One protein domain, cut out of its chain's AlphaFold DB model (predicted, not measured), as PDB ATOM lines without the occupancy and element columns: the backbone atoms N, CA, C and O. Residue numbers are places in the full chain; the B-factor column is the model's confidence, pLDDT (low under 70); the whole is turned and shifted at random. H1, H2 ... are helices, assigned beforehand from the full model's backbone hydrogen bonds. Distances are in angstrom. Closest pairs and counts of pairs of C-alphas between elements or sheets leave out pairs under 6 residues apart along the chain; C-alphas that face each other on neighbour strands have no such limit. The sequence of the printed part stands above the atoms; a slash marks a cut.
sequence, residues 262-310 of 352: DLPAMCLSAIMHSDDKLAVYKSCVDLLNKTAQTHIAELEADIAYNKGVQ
ATOM      1  N   ASP A 262     131.732 148.699 163.173       85.88
ATOM      2  CA  ASP A 262     131.730 149.368 161.875       85.88
ATOM      3  C   ASP A 262     132.751 150.523 161.811       85.88
ATOM      4  O   ASP A 262     132.996 151.074 160.731       85.88
ATOM      5  N   LEU A 263     133.389 150.876 162.934       87.12
ATOM      6  CA  LEU A 263     134.352 151.973 163.033       87.12
ATOM      7  C   LEU A 263     135.533 151.837 162.055       87.12
ATOM      8  O   LEU A 263     135.855 152.839 161.411       87.12
ATOM      9  N   PRO A 264     136.145 150.652 161.830       87.25
ATOM     10  CA  PRO A 264     137.195 150.500 160.822       87.25
ATOM     11  C   PRO A 264     136.710 150.828 159.404       87.25
ATOM     12  O   PRO A 264     137.414 151.490 158.641       87.25
ATOM     13  N   ALA A 265     135.486 150.421 159.052       84.50
ATOM     14  CA  ALA A 265     134.903 150.698 157.741       84.50
ATOM     15  C   ALA A 265     134.563 152.188 157.570       84.50
ATOM     16  O   ALA A 265     134.805 152.759 156.503       84.50
ATOM     17  N   MET A 266     134.058 152.833 158.627       84.44
ATOM     18  CA  MET A 266     133.845 154.283 158.658       84.44
ATOM     19  C   MET A 266     135.167 155.043 158.521       84.44
ATOM     20  O   MET A 266     135.252 155.993 157.744       84.44
ATOM     21  N   CYS A 267     136.215 154.592 159.212       87.50
ATOM     22  CA  CYS A 267     137.545 155.184 159.141       87.50
ATOM     23  C   CYS A 267     138.184 155.044 157.760       87.50
ATOM     24  O   CYS A 267     138.708 156.023 157.230       87.50
ATOM     25  N   LEU A 268     138.089 153.865 157.142       85.25
ATOM     26  CA  LEU A 268     138.539 153.659 155.767       85.25
ATOM     27  C   LEU A 268     137.808 154.603 154.809       85.25
ATOM     28  O   LEU A 268     138.439 155.256 153.980       85.25
ATOM     29  N   SER A 269     136.488 154.736 154.959       82.69
ATOM     30  CA  SER A 269     135.734 155.659 154.118       82.69
ATOM     31  C   SER A 269     136.117 157.120 154.345       82.69
ATOM     32  O   SER A 269     136.192 157.883 153.380       82.69
ATOM     33  N   ALA A 270     136.359 157.515 155.597       83.25
ATOM     34  CA  ALA A 270     136.789 158.865 155.928       83.25
ATOM     35  C   ALA A 270     138.154 159.176 155.302       83.25
ATOM     36  O   ALA A 270     138.332 160.253 154.742       83.25
ATOM     37  N   ILE A 271     139.094 158.225 155.317       84.56
ATOM     38  CA  ILE A 271     140.398 158.370 154.655       84.56
ATOM     39  C   ILE A 271     140.230 158.531 153.138       84.56
ATOM     40  O   ILE A 271     140.868 159.393 152.547       84.56
ATOM     41  N   MET A 272     139.351 157.748 152.508       81.19
ATOM     42  CA  MET A 272     139.148 157.794 151.052       81.19
ATOM     43  C   MET A 272     138.473 159.077 150.540       81.19
ATOM     44  O   MET A 272     138.583 159.375 149.354       81.19
ATOM     45  N   HIS A 273     137.750 159.805 151.398       75.12
ATOM     46  CA  HIS A 273     136.946 160.971 151.005       75.12
ATOM     47  C   HIS A 273     137.372 162.284 151.674       75.12
ATOM     48  O   HIS A 273     136.782 163.324 151.385       75.12
ATOM     49  N   SER A 274     138.344 162.262 152.590       67.94
ATOM     50  CA  SER A 274     138.820 163.481 153.246       67.94
ATOM     51  C   SER A 274     140.035 164.041 152.521       67.94
ATOM     52  O   SER A 274     141.083 163.408 152.478       67.94
ATOM     53  N   ASP A 275     139.890 165.257 151.994       61.47
ATOM     54  CA  ASP A 275     140.986 165.948 151.312       61.47
ATOM     55  C   ASP A 275     141.975 166.638 152.268       61.47
ATOM     56  O   ASP A 275     143.035 167.019 151.800       61.47
ATOM     57  N   ASP A 276     141.707 166.811 153.580       57.25
ATOM     58  CA  ASP A 276     142.692 167.525 154.433       57.25
ATOM     59  C   ASP A 276     142.503 167.485 155.971       57.25
ATOM     60  O   ASP A 276     142.995 168.343 156.708       57.25
ATOM     61  N   LYS A 277     141.790 166.499 156.539       70.38
ATOM     62  CA  LYS A 277     141.633 166.417 158.013       70.38
ATOM     63  C   LYS A 277     142.693 165.515 158.641       70.38
ATOM     64  O   LYS A 277     142.398 164.402 159.076       70.38
ATOM     65  N   LEU A 278     143.916 166.044 158.749       70.81
ATOM     66  CA  LEU A 278     145.105 165.366 159.293       70.81
ATOM     67  C   LEU A 278     144.856 164.645 160.636       70.81
ATOM     68  O   LEU A 278     145.388 163.562 160.879       70.81
ATOM     69  N   ALA A 279     144.010 165.217 161.502       75.88
ATOM     70  CA  ALA A 279     143.668 164.633 162.800       75.88
ATOM     71  C   ALA A 279     142.828 163.346 162.685       75.88
ATOM     72  O   ALA A 279     143.127 162.361 163.355       75.88
ATOM     73  N   VAL A 280     141.816 163.328 161.808       81.69
ATOM     74  CA  VAL A 280     140.963 162.144 161.586       81.69
ATOM     75  C   VAL A 280     141.761 161.054 160.881       81.69
ATOM     76  O   VAL A 280     141.670 159.889 161.256       81.69
ATOM     77  N   TYR A 281     142.598 161.442 159.916       85.75
ATOM     78  CA  TYR A 281     143.478 160.523 159.202       85.75
ATOM     79  C   TYR A 281     144.381 159.744 160.164       85.75
ATOM     80  O   TYR A 281     144.376 158.516 160.143       85.75
ATOM     81  N   LYS A 282     145.098 160.437 161.061       87.88
ATOM     82  CA  LYS A 282     146.009 159.782 162.007       87.88
ATOM     83  C   LYS A 282     145.271 158.822 162.943       87.88
ATOM     84  O   LYS A 282     145.687 157.677 163.078       87.88
ATOM     85  N   SER A 283     144.159 159.257 163.537       89.12
ATOM     86  CA  SER A 283     143.355 158.397 164.413       89.12
ATOM     87  C   SER A 283     142.804 157.169 163.683       89.12
ATOM     88  O   SER A 283     142.803 156.079 164.249       89.12
ATOM     89  N   CYS A 284     142.380 157.320 162.427       90.50
ATOM     90  CA  CYS A 284     141.878 156.207 161.629       90.50
ATOM     91  C   CYS A 284     142.978 155.245 161.176       90.50
ATOM     92  O   CYS A 284     142.765 154.038 161.206       90.50
ATOM     93  N   VAL A 285     144.158 155.743 160.809       89.38
ATOM     94  CA  VAL A 285     145.315 154.894 160.491       89.38
ATOM     95  C   VAL A 285     145.769 154.113 161.724       89.38
ATOM     96  O   VAL A 285     145.993 152.908 161.631       89.38
ATOM     97  N   ASP A 286     145.840 154.758 162.891       92.25
ATOM     98  CA  ASP A 286     146.183 154.089 164.149       92.25
ATOM     99  C   ASP A 286     145.161 153.000 164.504       92.25
ATOM    100  O   ASP A 286     145.547 151.907 164.924       92.25
ATOM    101  N   LEU A 287     143.866 153.270 164.309       91.88
ATOM    102  CA  LEU A 287     142.808 152.278 164.500       91.88
ATOM    103  C   LEU A 287     142.973 151.096 163.538       91.88
ATOM    104  O   LEU A 287     143.012 149.957 163.990       91.88
ATOM    105  N   LEU A 288     143.113 151.356 162.235       90.94
ATOM    106  CA  LEU A 288     143.251 150.311 161.216       90.94
ATOM    107  C   LEU A 288     144.488 149.439 161.457       90.94
ATOM    108  O   LEU A 288     144.408 148.219 161.335       90.94
ATOM    109  N   ASN A 289     145.608 150.044 161.859       92.81
ATOM    110  CA  ASN A 289     146.823 149.315 162.218       92.81
ATOM    111  C   ASN A 289     146.610 148.418 163.440       92.81
ATOM    112  O   ASN A 289     147.030 147.263 163.425       92.81
ATOM    113  N   LYS A 290     145.933 148.919 164.481       93.06
ATOM    114  CA  LYS A 290     145.588 148.110 165.658       93.06
ATOM    115  C   LYS A 290     144.672 146.948 165.285       93.06
ATOM    116  O   LYS A 290     144.972 145.818 165.648       93.06
ATOM    117  N   THR A 291     143.615 147.197 164.513       89.94
ATOM    118  CA  THR A 291     142.696 146.148 164.047       89.94
ATOM    119  C   THR A 291     143.424 145.090 163.214       89.94
ATOM    120  O   THR A 291     143.219 143.896 163.423       89.94
ATOM    121  N   ALA A 292     144.324 145.499 162.313       90.56
ATOM    122  CA  ALA A 292     145.131 144.571 161.528       90.56
ATOM    123  C   ALA A 292     146.053 143.714 162.411       90.56
ATOM    124  O   ALA A 292     146.133 142.504 162.215       90.56
ATOM    125  N   GLN A 293     146.712 144.315 163.408       93.38
ATOM    126  CA  GLN A 293     147.560 143.586 164.356       93.38
ATOM    127  C   GLN A 293     146.765 142.571 165.181       93.38
ATOM    128  O   GLN A 293     147.224 141.444 165.355       93.38
ATOM    129  N   THR A 294     145.568 142.937 165.647       91.00
ATOM    130  CA  THR A 294     144.681 142.013 166.366       91.00
ATOM    131  C   THR A 294     144.306 140.814 165.495       91.00
ATOM    132  O   THR A 294     144.465 139.681 165.937       91.00
ATOM    133  N   HIS A 295     143.907 141.032 164.239       88.50
ATOM    134  CA  HIS A 295     143.565 139.930 163.334       88.50
ATOM    135  C   HIS A 295     144.755 139.039 162.972       88.50
ATOM    136  O   HIS A 295     144.594 137.828 162.842       88.50
ATOM    137  N   ILE A 296     145.952 139.609 162.819       93.00
ATOM    138  CA  ILE A 296     147.167 138.811 162.609       93.00
ATOM    139  C   ILE A 296     147.408 137.902 163.820       93.00
ATOM    140  O   ILE A 296     147.628 136.708 163.638       93.00
ATOM    141  N   ALA A 297     147.296 138.433 165.040       92.62
ATOM    142  CA  ALA A 297     147.476 137.649 166.260       92.62
ATOM    143  C   ALA A 297     146.432 136.524 166.404       92.62
ATOM    144  O   ALA A 297     146.776 135.413 166.805       92.62
ATOM    145  N   GLU A 298     145.170 136.783 166.041       90.19
ATOM    146  CA  GLU A 298     144.110 135.765 166.009       90.19
ATOM    147  C   GLU A 298     144.427 134.645 165.006       90.19
ATOM    148  O   GLU A 298     144.386 133.465 165.357       90.19
ATOM    149  N   LEU A 299     144.825 135.000 163.779       91.12
ATOM    150  CA  LEU A 299     145.196 134.027 162.747       91.12
ATOM    151  C   LEU A 299     146.413 133.188 163.153       91.12
ATOM    152  O   LEU A 299     146.452 131.983 162.900       91.12
ATOM    153  N   GLU A 300     147.412 133.798 163.790       93.69
ATOM    154  CA  GLU A 300     148.581 133.083 164.306       93.69
ATOM    155  C   GLU A 300     148.199 132.083 165.406       93.69
ATOM    156  O   GLU A 300     148.693 130.949 165.399       93.69
ATOM    157  N   ALA A 301     147.285 132.461 166.305       90.50
ATOM    158  CA  ALA A 301     146.761 131.571 167.338       90.50
ATOM    159  C   ALA A 301     146.006 130.373 166.733       90.50
ATOM    160  O   ALA A 301     146.250 129.229 167.131       90.50
ATOM    161  N   ASP A 302     145.168 130.606 165.720       87.88
ATOM    162  CA  ASP A 302     144.431 129.550 165.016       87.88
ATOM    163  C   ASP A 302     145.368 128.597 164.258       87.88
ATOM    164  O   ASP A 302     145.199 127.372 164.290       87.88
ATOM    165  N   ILE A 303     146.401 129.127 163.596       91.44
ATOM    166  CA  ILE A 303     147.424 128.314 162.925       91.44
ATOM    167  C   ILE A 303     148.175 127.448 163.945       91.44
ATOM    168  O   ILE A 303     148.410 126.260 163.693       91.44
ATOM    169  N   ALA A 304     148.557 128.013 165.093       90.00
ATOM    170  CA  ALA A 304     149.256 127.285 166.149       90.00
ATOM    171  C   ALA A 304     148.390 126.162 166.742       90.00
ATOM    172  O   ALA A 304     148.869 125.036 166.906       90.00
ATOM    173  N   TYR A 305     147.108 126.439 166.993       89.25
ATOM    174  CA  TYR A 305     146.147 125.448 167.470       89.25
ATOM    175  C   TYR A 305     146.010 124.274 166.490       89.25
ATOM    176  O   TYR A 305     146.184 123.116 166.875       89.25
ATOM    177  N   ASN A 306     145.799 124.563 165.203       85.62
ATOM    178  CA  ASN A 306     145.626 123.536 164.174       85.62
ATOM    179  C   ASN A 306     146.874 122.658 163.987       85.62
ATOM    180  O   ASN A 306     146.756 121.437 163.856       85.62
ATOM    181  N   LYS A 307     148.078 123.242 164.050       87.94
ATOM    182  CA  LYS A 307     149.338 122.473 164.041       87.94
ATOM    183  C   LYS A 307     149.445 121.535 165.247       87.94
ATOM    184  O   LYS A 307     149.900 120.397 165.110       87.94
ATOM    185  N   GLY A 308     149.004 121.984 166.423       81.25
ATOM    186  CA  GLY A 308     148.953 121.161 167.631       81.25
ATOM    187  C   GLY A 308     148.011 119.963 167.490       81.25
ATOM    188  O   GLY A 308     148.392 118.842 167.831       81.25
ATOM    189  N   VAL A 309     146.819 120.175 166.924       79.25
ATOM    190  CA  VAL A 309     145.830 119.112 166.662       79.25
ATOM    191  C   VAL A 309     146.358 118.090 165.650       79.25
ATOM    192  O   VAL A 309     146.257 116.889 165.896       79.25
ATOM    193  N   GLN A 310     146.990 118.534 164.558       74.62
ATOM    194  CA  GLN A 310     147.612 117.633 163.575       74.62
ATOM    195  C   GLN A 310     148.708 116.766 164.206       74.62
ATOM    196  O   GLN A 310     148.720 115.551 164.024       74.62
TER     197      GLN A 310
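AT A GLANCE: This is residues 262 to 310 of the 352 residues of an uncharacterized protein of Vibrio mangrovi (UniProt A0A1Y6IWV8). One long helix, H2, makes the longest axis, and a short helix, H1, folds back over its first part like a hook. The far part of H2, residues 293 to 310, sticks out free. The printed part has 49 residues with two named helices, H1 then H2, and no named strand; the class is all helix. It is extended, with a radius of gyration of the C-alphas of 15.5 A and spans of 51 by 14 by 13 A.

HOW THE PARTS SIT: H2, residues 278 to 310, touches H1, residues 263 to 273, with its residues 280 to 291 alone. The closest C-alphas are those of Cys 267 and Cys 284, 5.1 A apart. The two helices run opposite ways at a steep tilt of 47 degrees. In H1 and H2 every O i to N i+4 pair is within hydrogen-bond range.

IN THESE COORDINATES: H2 measures 48.0 A, from C-alpha 278 at (145.105, 165.366, 159.293) to C-alpha 310 at (147.612, 117.633, 163.575). H1 measures 15.2 A and begins at C-alpha 263 at (134.352, 151.973, 163.033).

THE WHOLE: The C-alphas of Asp 276 and Gln 310 are the two farthest apart, at 51.0 A. The link from H1 to H2 is tight, and residues 273 to 279 stand free. The printed part has no cut. Mean pLDDT of the printed part is 85.1, with residues 274 to 276 under 70.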